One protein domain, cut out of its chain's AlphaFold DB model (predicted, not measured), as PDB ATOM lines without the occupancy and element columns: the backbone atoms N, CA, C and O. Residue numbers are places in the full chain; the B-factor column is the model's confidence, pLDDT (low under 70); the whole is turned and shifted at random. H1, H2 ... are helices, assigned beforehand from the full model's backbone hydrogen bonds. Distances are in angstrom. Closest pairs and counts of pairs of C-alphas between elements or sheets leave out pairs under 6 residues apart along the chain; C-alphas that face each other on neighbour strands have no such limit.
ATOM      1  N   ARG A 209      26.444  69.516  27.403       66.69
ATOM      2  CA  ARG A 209      27.633  69.146  28.201       66.69
ATOM      3  C   ARG A 209      27.419  69.132  29.723       66.69
ATOM      4  O   ARG A 209      28.244  68.578  30.438       66.69
ATOM      5  N   TRP A 210      26.351  69.760  30.219       70.25
ATOM      6  CA  TRP A 210      25.984  69.776  31.638       70.25
ATOM      7  C   TRP A 210      24.906  68.745  31.995       70.25
ATOM      8  O   TRP A 210      24.617  68.547  33.175       70.25
ATOM      9  N   LYS A 211      24.304  68.079  31.002       71.19
ATOM     10  CA  LYS A 211      23.308  67.029  31.230       71.19
ATOM     11  C   LYS A 211      24.007  65.734  31.659       71.19
ATOM     12  O   LYS A 211      25.114  65.429  31.216       71.19
ATOM     13  N   ARG A 212      23.370  64.942  32.528       65.69
ATOM     14  CA  ARG A 212      23.954  63.694  33.077       65.69
ATOM     15  C   ARG A 212      24.342  62.698  31.975       65.69
ATOM     16  O   ARG A 212      25.299  61.942  32.114       65.69
ATOM     17  N   ASP A 213      23.601  62.712  30.877       70.38
ATOM     18  CA  ASP A 213      23.745  61.875  29.695       70.38
ATOM     19  C   ASP A 213      24.638  62.483  28.598       70.38
ATOM     20  O   ASP A 213      24.698  61.917  27.509       70.38
ATOM     21  N   TYR A 214      25.397  63.561  28.864       71.31
ATOM     22  CA  TYR A 214      26.207  64.245  27.839       71.31
ATOM     23  C   TYR A 214      27.123  63.317  27.028       71.31
ATOM     24  O   TYR A 214      27.298  63.529  25.833       71.31
ATOM     25  N   LYS A 215      27.674  62.256  27.640       69.69
ATOM     26  CA  LYS A 215      28.508  61.267  26.933       69.69
ATOM     27  C   LYS A 215      27.728  60.493  25.864       69.69
ATOM     28  O   LYS A 215      28.303  60.163  24.834       69.69
ATOM     29  N   LYS A 216      26.435  60.230  26.094       73.56
ATOM     30  CA  LYS A 216      25.524  59.642  25.101       73.56
ATOM     31  C   LYS A 216      25.172  60.674  24.041       73.56
ATOM     32  O   LYS A 216      25.442  60.431  22.878       73.56
ATOM     33  N   LEU A 217      24.711  61.860  24.448       71.69
ATOM     34  CA  LEU A 217      24.359  62.949  23.524       71.69
ATOM     35  C   LEU A 217      25.517  63.305  22.572       71.69
ATOM     36  O   LEU A 217      25.293  63.543  21.390       71.69
ATOM     37  N   HIS A 218      26.759  63.288  23.066       68.06
ATOM     38  CA  HIS A 218      27.967  63.530  22.277       68.06
ATOM     39  C   HIS A 218      28.348  62.337  21.380       68.06
ATOM     40  O   HIS A 218      28.830  62.555  20.270       68.06
ATOM     41  N   ALA A 219      28.134  61.089  21.813       70.06
ATOM     42  CA  ALA A 219      28.303  59.921  20.945       70.06
ATOM     43  C   ALA A 219      27.251  59.921  19.820       70.06
ATOM     44  O   ALA A 219      27.609  59.870  18.647       70.06
ATOM     45  N   ASP A 220      25.976  60.115  20.166       71.19
ATOM     46  CA  ASP A 220      24.851  60.220  19.233       71.19
ATOM     47  C   ASP A 220      25.036  61.373  18.233       71.19
ATOM     48  O   ASP A 220      24.603  61.271  17.088       71.19
ATOM     49  N   ALA A 221      25.652  62.488  18.648       70.12
ATOM     50  CA  ALA A 221      25.972  63.611  17.768       70.12
ATOM     51  C   ALA A 221      27.112  63.297  16.786       70.12
ATOM     52  O   ALA A 221      27.060  63.752  15.647       70.12
ATOM     53  N   LEU A 222      28.113  62.506  17.190       65.75
ATOM     54  CA  LEU A 222      29.177  62.047  16.289       65.75
ATOM     55  C   LEU A 222      28.647  61.002  15.295       65.75
ATOM     56  O   LEU A 222      28.867  61.138  14.096       65.75
ATOM     57  N   CYS A 223      27.874  60.018  15.765       60.53
ATOM     58  CA  CYS A 223      27.295  58.960  14.928       60.53
ATOM     59  C   CYS A 223      26.243  59.452  13.914       60.53
ATOM     60  O   CYS A 223      25.877  58.703  13.016       60.53
ATOM     61  N   LYS A 224      25.748  60.692  14.031       62.03
ATOM     62  CA  LYS A 224      24.858  61.325  13.035       62.03
ATOM     63  C   LYS A 224      25.596  61.959  11.854       62.03
ATOM     64  O   LYS A 224      24.943  62.311  10.877       62.03
ATOM     65  N   ASN A 225      26.915  62.131  11.951       57.03
ATOM     66  CA  ASN A 225      27.701  62.908  10.991       57.03
ATOM     67  C   ASN A 225      28.531  62.048  10.024       57.03
ATOM     68  O   ASN A 225      29.202  62.613   9.164       57.03
ATOM     69  N   ASP A 226      28.508  60.716  10.152       48.41
ATOM     70  CA  ASP A 226      29.290  59.811   9.306       48.41
ATOM     71  C   ASP A 226      28.547  58.482   9.060       48.41
ATOM     72  O   ASP A 226      28.156  57.799  10.007       48.41
ATOM     73  N   GLU A 227      28.362  58.103   7.791       55.25
ATOM     74  CA  GLU A 227      27.806  56.794   7.393       55.25
ATOM     75  C   GLU A 227      28.878  55.674   7.380       55.25
ATOM     76  O   GLU A 227      28.574  54.528   7.041       55.25
ATOM     77  N   ILE A 238      36.455  62.553  24.454       68.31
ATOM     78  CA  ILE A 238      35.848  63.479  25.424       68.31
ATOM     79  C   ILE A 238      36.912  64.007  26.400       68.31
ATOM     80  O   ILE A 238      36.973  65.200  26.665       68.31
ATOM     81  N   GLU A 239      37.813  63.143  26.874       72.38
ATOM     82  CA  GLU A 239      38.893  63.537  27.785       72.38
ATOM     83  C   GLU A 239      39.895  64.504  27.129       72.38
ATOM     84  O   GLU A 239      40.255  65.516  27.729       72.38
ATOM     85  N   ARG A 240      40.288  64.262  25.868       74.75
ATOM     86  CA  ARG A 240      41.119  65.203  25.096       74.75
ATOM     87  C   ARG A 240      40.431  66.555  24.919       74.75
ATOM     88  O   ARG A 240      41.083  67.580  25.112       74.75
ATOM     89  N   HIS A 241      39.137  66.566  24.595       72.44
ATOM     90  CA  HIS A 241      38.346  67.795  24.517       72.44
ATOM     91  C   HIS A 241      38.337  68.545  25.858       72.44
ATOM     92  O   HIS A 241      38.687  69.723  25.907       72.44
ATOM     93  N   ASP A 242      38.002  67.864  26.956       68.50
ATOM     94  CA  ASP A 242      37.845  68.485  28.273       68.50
ATOM     95  C   ASP A 242      39.181  69.018  28.824       68.50
ATOM     96  O   ASP A 242      39.220  70.099  29.425       68.50
ATOM     97  N   ILE A 243      40.299  68.331  28.551       75.75
ATOM     98  CA  ILE A 243      41.657  68.818  28.841       75.75
ATOM     99  C   ILE A 243      41.971  70.072  28.013       75.75
ATOM    100  O   ILE A 243      42.361  71.093  28.587       75.75
ATOM    101  N   LEU A 244      41.786  70.032  26.687       78.94
ATOM    102  CA  LEU A 244      42.078  71.164  25.798       78.94
ATOM    103  C   LEU A 244      41.240  72.397  26.159       78.94
ATOM    104  O   LEU A 244      41.794  73.483  26.331       78.94
ATOM    105  N   PHE A 245      39.934  72.223  26.369       73.94
ATOM    106  CA  PHE A 245      39.021  73.280  26.799       73.94
ATOM    107  C   PHE A 245      39.443  73.887  28.148       73.94
ATOM    108  O   PHE A 245      39.451  75.109  28.314       73.94
ATOM    109  N   THR A 246      39.879  73.055  29.101       68.19
ATOM    110  CA  THR A 246      40.366  73.508  30.416       68.19
ATOM    111  C   THR A 246      41.661  74.324  30.323       68.19
ATOM    112  O   THR A 246      41.833  75.283  31.081       68.19
ATOM    113  N   GLN A 247      42.567  74.006  29.393       74.94
ATOM    114  CA  GLN A 247      43.771  74.816  29.158       74.94
ATOM    115  C   GLN A 247      43.447  76.110  28.395       74.94
ATOM    116  O   GLN A 247      43.834  77.194  28.830       74.94
ATOM    117  N   PHE A 248      42.661  76.028  27.319       79.38
ATOM    118  CA  PHE A 248      42.240  77.182  26.516       79.38
ATOM    119  C   PHE A 248      41.510  78.231  27.369       79.38
ATOM    120  O   PHE A 248      41.815  79.422  27.304       79.38
ATOM    121  N   ARG A 249      40.622  77.794  28.274       70.75
ATOM    122  CA  ARG A 249      39.922  78.672  29.223       70.75
ATOM    123  C   ARG A 249      40.867  79.429  30.165       70.75
ATOM    124  O   ARG A 249      40.561  80.557  30.540       70.75
ATOM    125  N   GLN A 250      42.011  78.856  30.546       71.62
ATOM    126  CA  GLN A 250      43.009  79.575  31.350       71.62
ATOM    127  C   GLN A 250      43.705  80.673  30.534       71.62
ATOM    128  O   GLN A 250      43.907  81.767  31.055       71.62
ATOM    129  N   VAL A 251      43.997  80.419  29.252       78.06
ATOM    130  CA  VAL A 251      44.540  81.429  28.326       78.06
ATOM    131  C   VAL A 251      43.542  82.576  28.126       78.06
ATOM    132  O   VAL A 251      43.924  83.736  28.266       78.06
ATOM    133  N   LEU A 252      42.254  82.271  27.906       71.12
ATOM    134  CA  LEU A 252      41.184  83.278  27.833       71.12
ATOM    135  C   LEU A 252      41.099  84.125  29.113       71.12
ATOM    136  O   LEU A 252      41.158  85.352  29.045       71.12
ATOM    137  N   ASN A 253      41.024  83.481  30.284       68.31
ATOM    138  CA  ASN A 253      40.943  84.167  31.579       68.31
ATOM    139  C   ASN A 253      42.140  85.102  31.836       68.31
ATOM    140  O   ASN A 253      41.983  86.113  32.513       68.31
ATOM    141  N   LEU A 254      43.333  84.774  31.323       72.94
ATOM    142  CA  LEU A 254      44.508  85.645  31.408       72.94
ATOM    143  C   LEU A 254      44.450  86.799  30.398       72.94
ATOM    144  O   LEU A 254      44.859  87.912  30.738       72.94
ATOM    145  N   GLY A 255      43.928  86.546  29.195       71.75
ATOM    146  CA  GLY A 255      43.733  87.541  28.141       71.75
ATOM    147  C   GLY A 255      42.778  88.665  28.549       71.75
ATOM    148  O   GLY A 255      43.124  89.832  28.404       71.75
ATOM    149  N   PHE A 256      41.632  88.333  29.154       73.00
ATOM    150  CA  PHE A 256      40.619  89.314  29.582       73.00
ATOM    151  C   PHE A 256      41.064  90.291  30.689       73.00
ATOM    152  O   PHE A 256      40.317  91.207  31.024       73.00
ATOM    153  N   ILE A 257      42.256  90.130  31.276       68.75
ATOM    154  CA  ILE A 257      42.740  91.009  32.356       68.75
ATOM    155  C   ILE A 257      43.245  92.360  31.820       68.75
ATOM    156  O   ILE A 257      43.161  93.357  32.532       68.75
ATOM    157  N   SER A 258      43.769  92.417  30.590       71.06
ATOM    158  CA  SER A 258      44.124  93.679  29.922       71.06
ATOM    159  C   SER A 258      44.334  93.491  28.419       71.06
ATOM    160  O   SER A 258      44.721  92.414  27.970       71.06
ATOM    161  N   GLU A 259      44.161  94.560  27.639       79.06
ATOM    162  CA  GLU A 259      44.346  94.563  26.179       79.06
ATOM    163  C   GLU A 259      45.692  93.958  25.740       79.06
ATOM    164  O   GLU A 259      45.732  93.068  24.893       79.06
ATOM    165  N   GLY A 260      46.800  94.341  26.386       84.81
ATOM    166  CA  GLY A 260      48.119  93.768  26.094       84.81
ATOM    167  C   GLY A 260      48.203  92.251  26.326       84.81
ATOM    168  O   GLY A 260      48.896  91.552  25.588       84.81
ATOM    169  N   ARG A 261      47.464  91.703  27.304       84.94
ATOM    170  CA  ARG A 261      47.373  90.248  27.521       84.94
ATOM    171  C   ARG A 261      46.459  89.580  26.500       84.94
ATOM    172  O   ARG A 261      46.795  88.496  26.028       84.94
ATOM    173  N   TYR A 262      45.353  90.224  26.131       84.81
ATOM    174  CA  TYR A 262      44.470  89.778  25.053       84.81
ATOM    175  C   TYR A 262      45.225  89.655  23.721       84.81
ATOM    176  O   TYR A 262      45.163  88.603  23.090       84.81
ATOM    177  N   LEU A 263      46.019  90.661  23.334       91.94
ATOM    178  CA  LEU A 263      46.814  90.633  22.100       91.94
ATOM    179  C   LEU A 263      47.876  89.518  22.104       91.94
ATOM    180  O   LEU A 263      48.048  88.827  21.095       91.94
ATOM    181  N   VAL A 264      48.552  89.284  23.237       92.25
ATOM    182  CA  VAL A 264      49.502  88.164  23.390       92.25
ATOM    183  C   VAL A 264      48.789  86.813  23.300       92.25
ATOM    184  O   VAL A 264      49.239  85.938  22.559       92.25
ATOM    185  N   ALA A 265      47.659  86.642  23.993       88.94
ATOM    186  CA  ALA A 265      46.850  85.427  23.921       88.94
ATOM    187  C   ALA A 265      46.375  85.157  22.482       88.94
ATOM    188  O   ALA A 265      46.594  84.070  21.956       88.94
ATOM    189  N   LEU A 266      45.816  86.164  21.806       91.25
ATOM    190  CA  LEU A 266      45.344  86.080  20.424       91.25
ATOM    191  C   LEU A 266      46.467  85.702  19.439       91.25
ATOM    192  O   LEU A 266      46.250  84.879  18.549       91.25
ATOM    193  N   LYS A 267      47.679  86.251  19.614       92.44
ATOM    194  CA  LYS A 267      48.863  85.885  18.816       92.44
ATOM    195  C   LYS A 267      49.261  84.419  19.025       92.44
ATOM    196  O   LYS A 267      49.536  83.725  18.049       92.44
ATOM    197  N   LEU A 268      49.268  83.942  20.272       92.44
ATOM    198  CA  LEU A 268      49.593  82.549  20.601       92.44
ATOM    199  C   LEU A 268      48.542  81.566  20.069       92.44
ATOM    200  O   LEU A 268      48.908  80.530  19.522       92.44
ATOM    201  N   LEU A 269      47.251  81.899  20.177       91.00
ATOM    202  CA  LEU A 269      46.164  81.044  19.695       91.00
ATOM    203  C   LEU A 269      46.178  80.901  18.167       91.00
ATOM    204  O   LEU A 269      46.148  79.775  17.681       91.00
ATOM    205  N   ARG A 270      46.349  82.000  17.415       90.88
ATOM    206  CA  ARG A 270      46.519  81.959  15.946       90.88
ATOM    207  C   ARG A 270      47.753  81.161  15.512       90.88
ATOM    208  O   ARG A 270      47.741  80.511  14.471       90.88
ATOM    209  N   GLN A 271      48.836  81.205  16.292       90.31
ATOM    210  CA  GLN A 271      50.029  80.406  16.006       90.31
ATOM    211  C   GLN A 271      49.795  78.913  16.284       90.31
ATOM    212  O   GLN A 271      50.239  78.083  15.495       90.31
ATOM    213  N   ALA A 272      49.084  78.565  17.360       89.62
ATOM    214  CA  ALA A 272      48.705  77.184  17.648       89.62
ATOM    215  C   ALA A 272      47.751  76.626  16.577       89.62
ATOM    216  O   ALA A 272      47.999  75.545  16.058       89.62
ATOM    217  N   GLU A 273      46.729  77.393  16.192       87.75
ATOM    218  CA  GLU A 273      45.817  77.098  15.080       87.75
ATOM    219  C   GLU A 273      46.587  76.833  13.781       87.75
ATOM    220  O   GLU A 273      46.445  75.766  13.191       87.75
ATOM    221  N   LYS A 274      47.491  77.742  13.383       90.69
ATOM    222  CA  LYS A 274      48.328  77.544  12.192       90.69
ATOM    223  C   LYS A 274      49.168  76.265  12.272       90.69
ATOM    224  O   LYS A 274      49.259  75.553  11.283       90.69
ATOM    225  N   THR A 275      49.772  75.965  13.422       90.19
ATOM    226  CA  THR A 275      50.574  74.743  13.616       90.19
ATOM    227  C   THR A 275      49.726  73.464  13.627       90.19
ATOM    228  O   THR A 275      50.242  72.410  13.276       90.19
TER     229      THR A 275
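AT A GLANCE: This is residues 209 to 227 and 238 to 275 of the 427 residues of the protein "Protein FAR1-RELATED SEQUENCE" of Oryza rufipogon (UniProt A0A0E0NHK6). Two long helices, H2 and H3, make an open V joined at its point by a tight link, and a shorter helix, H1, lies near the other end of H2, away from H3. The printed part has 57 residues with three named helices in the order H1, H2, H3, and no named strand; the class is all helix. The whole is only just extended, close to loose, with a radius of gyration of the C-alphas of 15.7 A, and its outline is elongated, spanning 44 by 26 by 15 A.

HOW THE PARTS SIT: H1, residues 214 to 223, is close to but not clearly touching H2, residues 238 to 255; their closest C-alphas, those of Lys 215 and Ile 238, are 7.8 A apart. Their lines stand at 72 degrees, only just about perpendicular. H1 is apart from H3, residues 259 to 275. H2 and H3 form a helical hairpin and touch, H2 with residues 251 to 255 alone and H3 with residues 261 to 265 alone. Their closest C-alphas, those of Gly 255 and Tyr 262, are 3.9 A apart. They run opposite ways at a shallow tilt of 33 degrees, only just short of steep. In H1 and H3 every O i to N i+4 pair is within hydrogen-bond range; in H2 13 of 14 are.

IN THESE COORDINATES: H1 begins at C-alpha 214, at (26.207, 64.245, 27.839), and is 14.0 A long from first to last C-alpha. H2 begins after the cut at C-alpha 238, at (35.848, 63.479, 25.424), and measures 25.5 A. H3 measures 24.3 A and ends at C-alpha 275, at (50.574, 74.743, 13.616).

THE WHOLE: The two C-alphas farthest apart, those of Glu 227 and Ser 258, are 46.2 A from each other. Residues 228 to 237 are not printed, and C-alphas 227 and 238 are 20.8 A apart across this cut. Residues 220 to 227, of which 220 to 223 belong to H1, stand free. Mean pLDDT of the printed part is 75.4; 15 residues are under 70, among them residues 222 to 227.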